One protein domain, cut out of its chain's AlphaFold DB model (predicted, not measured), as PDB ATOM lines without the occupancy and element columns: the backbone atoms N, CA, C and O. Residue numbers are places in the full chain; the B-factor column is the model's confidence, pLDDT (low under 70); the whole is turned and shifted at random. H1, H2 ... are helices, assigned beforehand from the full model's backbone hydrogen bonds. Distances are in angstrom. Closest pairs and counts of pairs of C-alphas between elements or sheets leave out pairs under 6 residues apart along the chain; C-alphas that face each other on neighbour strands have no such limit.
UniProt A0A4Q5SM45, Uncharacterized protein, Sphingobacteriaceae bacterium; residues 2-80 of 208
ATOM      1  N   LYS A   2      15.604  44.596 -52.663       48.25
ATOM      2  CA  LYS A   2      14.917  43.442 -52.037       48.25
ATOM      3  C   LYS A   2      14.451  43.912 -50.656       48.25
ATOM      4  O   LYS A   2      15.174  43.705 -49.694       48.25
ATOM      5  N   ILE A   3      13.365  44.683 -50.576       55.78
ATOM      6  CA  ILE A   3      13.127  45.460 -49.345       55.78
ATOM      7  C   ILE A   3      12.493  44.613 -48.236       55.78
ATOM      8  O   ILE A   3      12.830  44.836 -47.088       55.78
ATOM      9  N   TYR A   4      11.693  43.581 -48.537       68.31
ATOM     10  CA  TYR A   4      11.086  42.720 -47.504       68.31
ATOM     11  C   TYR A   4      10.893  41.288 -48.015       68.31
ATOM     12  O   TYR A   4      10.436  41.101 -49.150       68.31
ATOM     13  N   ASP A   5      11.206  40.280 -47.190       77.19
ATOM     14  CA  ASP A   5      11.031  38.855 -47.527       77.19
ATOM     15  C   ASP A   5       9.571  38.404 -47.339       77.19
ATOM     16  O   ASP A   5       9.234  37.481 -46.601       77.19
ATOM     17  N   ILE A   6       8.651  39.110 -47.999       84.19
ATOM     18  CA  ILE A   6       7.226  38.780 -47.964       84.19
ATOM     19  C   ILE A   6       6.967  37.677 -48.991       84.19
ATOM     20  O   ILE A   6       6.935  37.935 -50.202       84.19
ATOM     21  N   LYS A   7       6.756  36.456 -48.493       87.31
ATOM     22  CA  LYS A   7       6.545  35.231 -49.284       87.31
ATOM     23  C   LYS A   7       5.299  35.267 -50.174       87.31
ATOM     24  O   LYS A   7       5.316  34.726 -51.284       87.31
ATOM     25  N   TYR A   8       4.220  35.863 -49.669       91.06
ATOM     26  CA  TYR A   8       2.901  35.825 -50.297       91.06
ATOM     27  C   TYR A   8       2.615  37.089 -51.103       91.06
ATOM     28  O   TYR A   8       2.867  38.202 -50.645       91.06
ATOM     29  N   GLN A   9       2.100  36.918 -52.319       91.00
ATOM     30  CA  GLN A   9       1.856  38.032 -53.232       91.00
ATOM     31  C   GLN A   9       0.746  38.961 -52.742       91.00
ATOM     32  O   GLN A   9       0.895  40.171 -52.838       91.00
ATOM     33  N   GLU A  10      -0.349  38.407 -52.234       90.25
ATOM     34  CA  GLU A  10      -1.527  39.158 -51.805       90.25
ATOM     35  C   GLU A  10      -1.153  40.131 -50.680       90.25
ATOM     36  O   GLU A  10      -1.389  41.327 -50.793       90.25
ATOM     37  N   ILE A  11      -0.427  39.629 -49.676       91.06
ATOM     38  CA  ILE A  11       0.094  40.430 -48.558       91.06
ATOM     39  C   ILE A  11       1.076  41.492 -49.062       91.06
ATOM     40  O   ILE A  11       1.065  42.627 -48.601       91.06
ATOM     41  N   TYR A  12       1.937  41.139 -50.018       91.00
ATOM     42  CA  TYR A  12       2.873  42.101 -50.592       91.00
ATOM     43  C   TYR A  12       2.166  43.237 -51.329       91.00
ATOM     44  O   TYR A  12       2.565  44.385 -51.175       91.00
ATOM     45  N   ASN A  13       1.150  42.918 -52.129       90.19
ATOM     46  CA  ASN A  13       0.395  43.911 -52.881       90.19
ATOM     47  C   ASN A  13      -0.366  44.850 -51.941       90.19
ATOM     48  O   ASN A  13      -0.320  46.053 -52.150       90.19
ATOM     49  N   GLU A  14      -0.999  44.315 -50.897       90.38
ATOM     50  CA  GLU A  14      -1.726  45.105 -49.896       90.38
ATOM     51  C   GLU A  14      -0.793  46.038 -49.109       90.38
ATOM     52  O   GLU A  14      -1.074  47.224 -48.955       90.38
ATOM     53  N   LEU A  15       0.370  45.536 -48.682       91.00
ATOM     54  CA  LEU A  15       1.382  46.366 -48.029       91.00
ATOM     55  C   LEU A  15       1.936  47.437 -48.972       91.00
ATOM     56  O   LEU A  15       2.129  48.576 -48.556       91.00
ATOM     57  N   LEU A  16       2.194  47.086 -50.232       90.75
ATOM     58  CA  LEU A  16       2.680  48.036 -51.226       90.75
ATOM     59  C   LEU A  16       1.658  49.147 -51.481       90.75
ATOM     60  O   LEU A  16       2.051  50.307 -51.520       90.75
ATOM     61  N   ASP A  17       0.382  48.797 -51.624       92.56
ATOM     62  CA  ASP A  17      -0.708  49.753 -51.825       92.56
ATOM     63  C   ASP A  17      -0.810  50.719 -50.639       92.56
ATOM     64  O   ASP A  17      -0.736  51.929 -50.825       92.56
ATOM     65  N   HIS A  18      -0.798  50.196 -49.406       92.31
ATOM     66  CA  HIS A  18      -0.799  51.025 -48.198       92.31
ATOM     67  C   HIS A  18       0.394  51.995 -48.140       92.31
ATOM     68  O   HIS A  18       0.246  53.160 -47.765       92.31
ATOM     69  N   VAL A  19       1.587  51.534 -48.525       91.62
ATOM     70  CA  VAL A  19       2.783  52.386 -48.569       91.62
ATOM     71  C   VAL A  19       2.672  53.448 -49.662       91.62
ATOM     72  O   VAL A  19       3.047  54.595 -49.426       91.62
ATOM     73  N   ILE A  20       2.151  53.098 -50.840       93.19
ATOM     74  CA  ILE A  20       1.926  54.050 -51.932       93.19
ATOM     75  C   ILE A  20       0.923  55.119 -51.494       93.19
ATOM     76  O   ILE A  20       1.239  56.299 -51.625       93.19
ATOM     77  N   THR A  21      -0.207  54.738 -50.890       94.19
ATOM     78  CA  THR A  21      -1.189  55.690 -50.347       94.19
ATOM     79  C   THR A  21      -0.550  56.627 -49.323       94.19
ATOM     80  O   THR A  21      -0.702  57.842 -49.425       94.19
ATOM     81  N   GLY A  22       0.251  56.102 -48.387       93.19
ATOM     82  CA  GLY A  22       0.962  56.938 -47.414       93.19
ATOM     83  C   GLY A  22       1.948  57.921 -48.062       93.19
ATOM     84  O   GLY A  22       2.077  59.064 -47.621       93.19
ATOM     85  N   ILE A  23       2.625  57.520 -49.143       93.12
ATOM     86  CA  ILE A  23       3.489  58.422 -49.922       93.12
ATOM     87  C   ILE A  23       2.650  59.492 -50.630       93.12
ATOM     88  O   ILE A  23       3.023  60.665 -50.597       93.12
ATOM     89  N   GLU A  24       1.538  59.117 -51.262       94.00
ATOM     90  CA  GLU A  24       0.637  60.041 -51.957       94.00
ATOM     91  C   GLU A  24       0.081  61.107 -51.008       94.00
ATOM     92  O   GLU A  24       0.154  62.296 -51.321       94.00
ATOM     93  N   GLU A  25      -0.361  60.720 -49.811       95.12
ATOM     94  CA  GLU A  25      -0.819  61.647 -48.769       95.12
ATOM     95  C   GLU A  25       0.269  62.661 -48.385       95.12
ATOM     96  O   GLU A  25       0.011  63.867 -48.304       95.12
ATOM     97  N   ARG A  26       1.519  62.208 -48.219       93.62
ATOM     98  CA  ARG A  26       2.660  63.090 -47.911       93.62
ATOM     99  C   ARG A  26       2.991  64.027 -49.071       93.62
ATOM    100  O   ARG A  26       3.319  65.191 -48.839       93.62
ATOM    101  N   ARG A  27       2.878  63.557 -50.319       91.94
ATOM    102  CA  ARG A  27       3.065  64.396 -51.514       91.94
ATOM    103  C   ARG A  27       1.991  65.470 -51.622       91.94
ATOM    104  O   ARG A  27       2.328  66.623 -51.876       91.94
ATOM    105  N   VAL A  28       0.730  65.121 -51.376       95.38
ATOM    106  CA  VAL A  28      -0.391  66.075 -51.354       95.38
ATOM    107  C   VAL A  28      -0.209  67.116 -50.246       95.38
ATOM    108  O   VAL A  28      -0.508  68.289 -50.456       95.38
ATOM    109  N   ALA A  29       0.372  66.730 -49.107       94.38
ATOM    110  CA  ALA A  29       0.736  67.643 -48.022       94.38
ATOM    111  C   ALA A  29       1.957  68.547 -48.322       94.38
ATOM    112  O   ALA A  29       2.350  69.346 -47.473       94.38
ATOM    113  N   GLY A  30       2.557  68.445 -49.514       94.06
ATOM    114  CA  GLY A  30       3.656  69.304 -49.962       94.06
ATOM    115  C   GLY A  30       5.063  68.756 -49.702       94.06
ATOM    116  O   GLY A  30       6.034  69.501 -49.846       94.06
ATOM    117  N   ASP A  31       5.217  67.477 -49.338       92.69
ATOM    118  CA  ASP A  31       6.543  66.877 -49.159       92.69
ATOM    119  C   ASP A  31       7.264  66.718 -50.509       92.69
ATOM    120  O   ASP A  31       6.945  65.847 -51.319       92.69
ATOM    121  N   GLY A  32       8.252  67.578 -50.763       91.38
ATOM    122  CA  GLY A  32       9.069  67.584 -51.980       91.38
ATOM    123  C   GLY A  32      10.335  66.724 -51.915       91.38
ATOM    124  O   GLY A  32      11.093  66.705 -52.882       91.38
ATOM    125  N   ARG A  33      10.598  66.018 -50.806       94.00
ATOM    126  CA  ARG A  33      11.841  65.245 -50.610       94.00
ATOM    127  C   ARG A  33      11.954  64.056 -51.574       94.00
ATOM    128  O   ARG A  33      11.000  63.690 -52.266       94.00
ATOM    129  N   GLU A  34      13.130  63.434 -51.634       93.19
ATOM    130  CA  GLU A  34      13.354  62.228 -52.442       93.19
ATOM    131  C   GLU A  34      12.416  61.086 -52.013       93.19
ATOM    132  O   GLU A  34      12.141  60.904 -50.827       93.19
ATOM    133  N   ILE A  35      11.922  60.296 -52.973       90.06
ATOM    134  CA  ILE A  35      10.944  59.232 -52.699       90.06
ATOM    135  C   ILE A  35      11.466  58.157 -51.741       90.06
ATOM    136  O   ILE A  35      10.684  57.612 -50.975       90.06
ATOM    137  N   SER A  36      12.772  57.887 -51.742       88.56
ATOM    138  CA  SER A  36      13.421  56.941 -50.828       88.56
ATOM    139  C   SER A  36      13.288  57.371 -49.361       88.56
ATOM    140  O   SER A  36      12.999  56.545 -48.499       88.56
ATOM    141  N   ILE A  37      13.421  58.672 -49.090       90.31
ATOM    142  CA  ILE A  37      13.276  59.265 -47.756       90.31
ATOM    143  C   ILE A  37      11.810  59.233 -47.320       90.31
ATOM    144  O   ILE A  37      11.509  58.862 -46.190       90.31
ATOM    145  N   VAL A  38      10.889  59.604 -48.215       91.44
ATOM    146  CA  VAL A  38       9.448  59.571 -47.915       91.44
ATOM    147  C   VAL A  38       8.987  58.138 -47.656       91.44
ATOM    148  O   VAL A  38       8.278  57.899 -46.687       91.44
ATOM    149  N   PHE A  39       9.450  57.180 -48.463       90.00
ATOM    150  CA  PHE A  39       9.192  55.755 -48.271       90.00
ATOM    151  C   PHE A  39       9.644  55.290 -46.887       90.00
ATOM    152  O   PHE A  39       8.847  54.712 -46.156       90.00
ATOM    153  N   GLN A  40      10.893  55.579 -46.503       89.75
ATOM    154  CA  GLN A  40      11.418  55.164 -45.203       89.75
ATOM    155  C   GLN A  40      10.612  55.771 -44.046       89.75
ATOM    156  O   GLN A  40      10.240  55.046 -43.132       89.75
ATOM    157  N   ASN A  41      10.246  57.053 -44.132       91.12
ATOM    158  CA  ASN A  41       9.411  57.696 -43.114       91.12
ATOM    159  C   ASN A  41       8.018  57.059 -43.016       91.12
ATOM    160  O   ASN A  41       7.524  56.861 -41.917       91.12
ATOM    161  N   VAL A  42       7.383  56.710 -44.141       91.44
ATOM    162  CA  VAL A  42       6.084  56.011 -44.127       91.44
ATOM    163  C   VAL A  42       6.221  54.637 -43.472       91.44
ATOM    164  O   VAL A  42       5.368  54.251 -42.678       91.44
ATOM    165  N   ILE A  43       7.304  53.910 -43.759       90.56
ATOM    166  CA  ILE A  43       7.578  52.626 -43.109       90.56
ATOM    167  C   ILE A  43       7.766  52.788 -41.598       90.56
ATOM    168  O   ILE A  43       7.182  52.033 -40.819       90.56
ATOM    169  N   ASP A  44       8.557  53.766 -41.176       90.88
ATOM    170  CA  ASP A  44       8.837  53.988 -39.763       90.88
ATOM    171  C   ASP A  44       7.585  54.475 -39.014       90.88
ATOM    172  O   ASP A  44       7.272  53.948 -37.949       90.88
ATOM    173  N   ASP A  45       6.808  55.383 -39.610       90.81
ATOM    174  CA  ASP A  45       5.614  55.965 -38.993       90.81
ATOM    175  C   ASP A  45       4.433  54.975 -38.941       90.81
ATOM    176  O   ASP A  45       3.739  54.898 -37.928       90.81
ATOM    177  N   HIS A  46       4.170  54.224 -40.020       89.12
ATOM    178  CA  HIS A  46       2.970  53.372 -40.122       89.12
ATOM    179  C   HIS A  46       3.219  51.932 -39.669       89.12
ATOM    180  O   HIS A  46       2.303  51.268 -39.182       89.12
ATOM    181  N   PHE A  47       4.447  51.436 -39.829       88.12
ATOM    182  CA  PHE A  47       4.794  50.047 -39.540       88.12
ATOM    183  C   PHE A  47       5.827  49.910 -38.425       88.12
ATOM    184  O   PHE A  47       6.237  48.790 -38.145       88.12
ATOM    185  N   ASN A  48       6.250  50.994 -37.765       89.88
ATOM    186  CA  ASN A  48       7.294  50.946 -36.734       89.88
ATOM    187  C   ASN A  48       8.594  50.291 -37.259       89.88
ATOM    188  O   ASN A  48       9.254  49.495 -36.582       89.88
ATOM    189  N   GLY A  49       8.925  50.586 -38.518       86.69
ATOM    190  CA  GLY A  49      10.108  50.079 -39.203       86.69
ATOM    191  C   GLY A  49       9.940  48.670 -39.782       86.69
ATOM    192  O   GLY A  49       8.842  48.157 -39.998       86.69
ATOM    193  N   TYR A  50      11.071  48.013 -40.049       83.81
ATOM    194  CA  TYR A  50      11.111  46.699 -40.710       83.81
ATOM    195  C   TYR A  50      10.377  45.600 -39.925       83.81
ATOM    196  O   TYR A  50       9.660  44.787 -40.503       83.81
ATOM    197  N   THR A  51      10.545  45.588 -38.600       85.88
ATOM    198  CA  THR A  51       9.986  44.533 -37.739       85.88
ATOM    199  C   THR A  51       8.462  44.532 -37.726       85.88
ATOM    200  O   THR A  51       7.856  43.459 -37.730       85.88
ATOM    201  N   GLY A  52       7.818  45.701 -37.788       87.31
ATOM    202  CA  GLY A  52       6.361  45.737 -37.832       87.31
ATOM    203  C   GLY A  52       5.791  45.383 -39.205       87.31
ATOM    204  O   GLY A  52       4.697  44.830 -39.255       87.31
ATOM    205  N   ILE A  53       6.532  45.539 -40.311       88.25
ATOM    206  CA  ILE A  53       6.107  44.983 -41.612       88.25
ATOM    207  C   ILE A  53       6.029  43.455 -41.548       88.25
ATOM    208  O   ILE A  53       5.043  42.866 -41.995       88.25
ATOM    209  N   GLU A  54       7.041  42.800 -40.972       89.31
ATOM    210  CA  GLU A  54       7.015  41.347 -40.777       89.31
ATOM    211  C   GLU A  54       5.873  40.918 -39.852       89.31
ATOM    212  O   GLU A  54       5.189  39.925 -40.118       89.31
ATOM    213  N   GLU A  55       5.628  41.675 -38.781       90.88
ATOM    214  CA  GLU A  55       4.526  41.398 -37.867       90.88
ATOM    215  C   GLU A  55       3.163  41.538 -38.552       90.88
ATOM    216  O   GLU A  55       2.337  40.626 -38.446       90.88
ATOM    217  N   VAL A  56       2.940  42.618 -39.304       90.88
ATOM    218  CA  VAL A  56       1.704  42.844 -40.065       90.88
ATOM    219  C   VAL A  56       1.510  41.747 -41.109       90.88
ATOM    220  O   VAL A  56       0.406  41.205 -41.214       90.88
ATOM    221  N   ALA A  57       2.569  41.347 -41.818       91.44
ATOM    222  CA  ALA A  57       2.515  40.241 -42.770       91.44
ATOM    223  C   ALA A  57       2.126  38.918 -42.086       91.44
ATOM    224  O   ALA A  57       1.236  38.204 -42.553       91.44
ATOM    225  N   ARG A  58       2.729  38.608 -40.931       91.69
ATOM    226  CA  ARG A  58       2.405  37.413 -40.138       91.69
ATOM    227  C   ARG A  58       0.970  37.446 -39.605       91.69
ATOM    228  O   ARG A  58       0.307  36.406 -39.552       91.69
ATOM    229  N   LEU A  59       0.480  38.615 -39.194       93.56
ATOM    230  CA  LEU A  59      -0.897  38.800 -38.733       93.56
ATOM    231  C   LEU A  59      -1.900  38.581 -39.870       93.56
ATOM    232  O   LEU A  59      -2.867  37.847 -39.663       93.56
ATOM    233  N   HIS A  60      -1.638  39.121 -41.064       92.75
ATOM    234  CA  HIS A  60      -2.461  38.889 -42.257       92.75
ATOM    235  C   HIS A  60      -2.496  37.409 -42.630       92.75
ATOM    236  O   HIS A  60      -3.572  36.839 -42.816       92.75
ATOM    237  N   GLU A  61      -1.340  36.743 -42.646       93.88
ATOM    238  CA  GLU A  61      -1.269  35.306 -42.903       93.88
ATOM    239  C   GLU A  61      -2.087  34.503 -41.873       93.88
ATOM    240  O   GLU A  61      -2.883  33.629 -42.233       93.88
ATOM    241  N   LYS A  62      -1.937  34.812 -40.579       94.75
ATOM    242  CA  LYS A  62      -2.684  34.150 -39.500       94.75
ATOM    243  C   LYS A  62      -4.190  34.390 -39.625       94.75
ATOM    244  O   LYS A  62      -4.961  33.442 -39.460       94.75
ATOM    245  N   ALA A  63      -4.609  35.621 -39.911       95.19
ATOM    246  CA  ALA A  63      -6.009  35.977 -40.117       95.19
ATOM    247  C   ALA A  63      -6.593  35.218 -41.316       95.19
ATOM    248  O   ALA A  63      -7.660  34.607 -41.206       95.19
ATOM    249  N   TYR A  64      -5.850  35.150 -42.421       95.00
ATOM    250  CA  TYR A  64      -6.248  34.400 -43.605       95.00
ATOM    251  C   TYR A  64      -6.371  32.897 -43.323       95.00
ATOM    252  O   TYR A  64      -7.386  32.273 -43.642       95.00
ATOM    253  N   ARG A  65      -5.402  32.302 -42.617       94.94
ATOM    254  CA  ARG A  65      -5.485  30.904 -42.167       94.94
ATOM    255  C   ARG A  65      -6.735  30.652 -41.320       94.94
ATOM    256  O   ARG A  65      -7.402  29.629 -41.482       94.94
ATOM    257  N   GLN A  66      -7.056  31.560 -40.400       96.00
ATOM    258  CA  GLN A  66      -8.258  31.457 -39.570       96.00
ATOM    259  C   GLN A  66      -9.542  31.579 -40.398       96.00
ATOM    260  O   GLN A  66     -10.470  30.803 -40.155       96.00
ATOM    261  N   LYS A  67      -9.583  32.480 -41.389       95.94
ATOM    262  CA  LYS A  67     -10.689  32.609 -42.353       95.94
ATOM    263  C   LYS A  67     -10.921  31.289 -43.088       95.94
ATOM    264  O   LYS A  67     -12.023  30.750 -43.019       95.94
ATOM    265  N   VAL A  68      -9.882  30.719 -43.704       95.88
ATOM    266  CA  VAL A  68      -9.978  29.456 -44.458       95.88
ATOM    267  C   VAL A  68     -10.458  28.309 -43.565       95.88
ATOM    268  O   VAL A  68     -11.365  27.566 -43.938       95.88
ATOM    269  N   ASN A  69      -9.907  28.186 -42.352       95.69
ATOM    270  CA  ASN A  69     -10.342  27.169 -41.390       95.69
ATOM    271  C   ASN A  69     -11.810  27.336 -40.982       95.69
ATOM    272  O   ASN A  69     -12.525  26.345 -40.829       95.69
ATOM    273  N   ARG A  70     -12.262  28.578 -40.776       97.31
ATOM    274  CA  ARG A  70     -13.657  28.877 -40.446       97.31
ATOM    275  C   ARG A  70     -14.573  28.478 -41.600       97.31
ATOM    276  O   ARG A  70     -15.493  27.703 -41.383       97.31
ATOM    277  N   MET A  71     -14.246  28.892 -42.821       97.25
ATOM    278  CA  MET A  71     -15.017  28.547 -44.018       97.25
ATOM    279  C   MET A  71     -15.092  27.039 -44.253       97.25
ATOM    280  O   MET A  71     -16.163  26.521 -44.554       97.25
ATOM    281  N   LEU A  72     -13.988  26.307 -44.065       96.94
ATOM    282  CA  LEU A  72     -14.007  24.848 -44.170       96.94
ATOM    283  C   LEU A  72     -14.930  24.219 -43.120       96.94
ATOM    284  O   LEU A  72     -15.699  23.321 -43.449       96.94
ATOM    285  N   ARG A  73     -14.883  24.697 -41.869       97.38
ATOM    286  CA  ARG A  73     -15.773  24.223 -40.798       97.38
ATOM    287  C   ARG A  73     -17.236  24.519 -41.105       97.38
ATOM    288  O   ARG A  73     -18.079  23.660 -40.864       97.38
ATOM    289  N   ASP A  74     -17.535  25.694 -41.640       97.56
ATOM    290  CA  ASP A  74     -18.899  26.079 -42.000       97.56
ATOM    291  C   ASP A  74     -19.410  25.252 -43.189       97.56
ATOM    292  O   ASP A  74     -20.537  24.756 -43.160       97.56
ATOM    293  N   ASN A  75     -18.556  24.991 -44.183       97.12
ATOM    294  CA  ASN A  75     -18.863  24.077 -45.284       97.12
ATOM    295  C   ASN A  75     -19.087  22.645 -44.783       97.12
ATOM    296  O   ASN A  75     -20.036  21.992 -45.210       97.12
ATOM    297  N   LEU A  76     -18.269  22.169 -43.842       96.56
ATOM    298  CA  LEU A  76     -18.433  20.843 -43.255       96.56
ATOM    299  C   LEU A  76     -19.762  20.736 -42.503       96.56
ATOM    300  O   LEU A  76     -20.514  19.792 -42.724       96.56
ATOM    301  N   LYS A  77     -20.097  21.731 -41.675       96.62
ATOM    302  CA  LYS A  77     -21.395  21.802 -40.989       96.62
ATOM    303  C   LYS A  77     -22.561  21.812 -41.973       96.62
ATOM    304  O   LYS A  77     -23.548  21.134 -41.731       96.62
ATOM    305  N   TYR A  78     -22.437  22.537 -43.084       96.44
ATOM    306  CA  TYR A  78     -23.463  22.557 -44.125       96.44
ATOM    307  C   TYR A  78     -23.728  21.159 -44.701       96.44
ATOM    308  O   TYR A  78     -24.882  20.785 -44.916       96.44
ATOM    309  N   TYR A  79     -22.669  20.384 -44.954       95.81
ATOM    310  CA  TYR A  79     -22.815  19.025 -45.466       95.81
ATOM    311  C   TYR A  79     -23.169  18.010 -44.380       95.81
ATOM    312  O   TYR A  79     -23.702  16.964 -44.718       95.81
ATOM    313  N   ILE A  80     -22.954  18.281 -43.092       95.00
ATOM    314  CA  ILE A  80     -23.447  17.440 -41.990       95.00
ATOM    315  C   ILE A  80     -24.898  17.834 -41.685       95.00
ATOM    316  O   ILE A  80     -25.208  18.504 -40.704       95.00
TER     317      ILE A  80
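This is residues 2 to 80 of the 208 residues of an uncharacterized protein of Sphingobacteriaceae bacterium (UniProt A0A4Q5SM45). A small helical body carries one long arm: H1 and the shorter H2, packed crosswise on the second half of H1, make the body together with the near part of H3, and the far part of H3 sticks out from it with residues 62 to 79. H2 and H3 meet at a corner, and the arm makes much of the length of the whole. The printed part has 79 residues with three named helices, in the order H1, H2, H3, and no named strand; the class is all helix. It is only just loose, close to extended, with a radius of gyration of the C-alphas of 17.1 A, and the C-alphas span 61 by 24 by 18 A.

H1, residues 9 to 28, touches H2, residues 35 to 47, with its residues 19 to 26 alone. Their closest C-alphas, those of Gly 22 and Val 42, are 6.2 A apart. The two run opposite ways at a steep tilt of 67 degrees, only just short of about perpendicular. H2 and H3, residues 50 to 79, touch only at the corner by their link, where the closest C-alphas, those of Phe 47 and Ile 53, are 5.6 A apart. They run the same way at a steep tilt of 56 degrees. H3 and H1 only just touch, with 3 pairs of C-alphas within 8 A; the closest are those of Ile 11 and Ala 57, 6.3 A apart. H1 touches H3 with residue 11 alone, and H3 touches H1 with residues 57 to 61 alone. H1 and H3 run opposite ways at a steep tilt of 50 degrees. In H1, H2 and H3 every O i to N i+4 pair is within hydrogen-bond range.

H1 begins at C-alpha 9, at (1.856, 38.032, -53.232), and is 28.2 A from first to last C-alpha. H2 measures 17.2 A from C-alpha 35 to C-alpha 47, which lies at (4.794, 50.047, -39.540). H3, the longest helix with 30 residues, measures 44.0 A from C-alpha 50 to C-alpha 79, which lies at (-22.815, 19.025, -45.466).

The two C-alphas farthest apart are those of Gly 32 and Ile 80, 60.6 A. Residues 62 to 80, of which 62 to 79 belong to H3, stand free; the body without them has 60 residues and spans 35 by 19 by 18 A. The printed part has no cut. The link from H1 to H2 is short, with 6 residues, and that from H2 to H3 is tight, with 2. The mean pLDDT of the printed part is 90.8, and residues 2 to 4 are under 70.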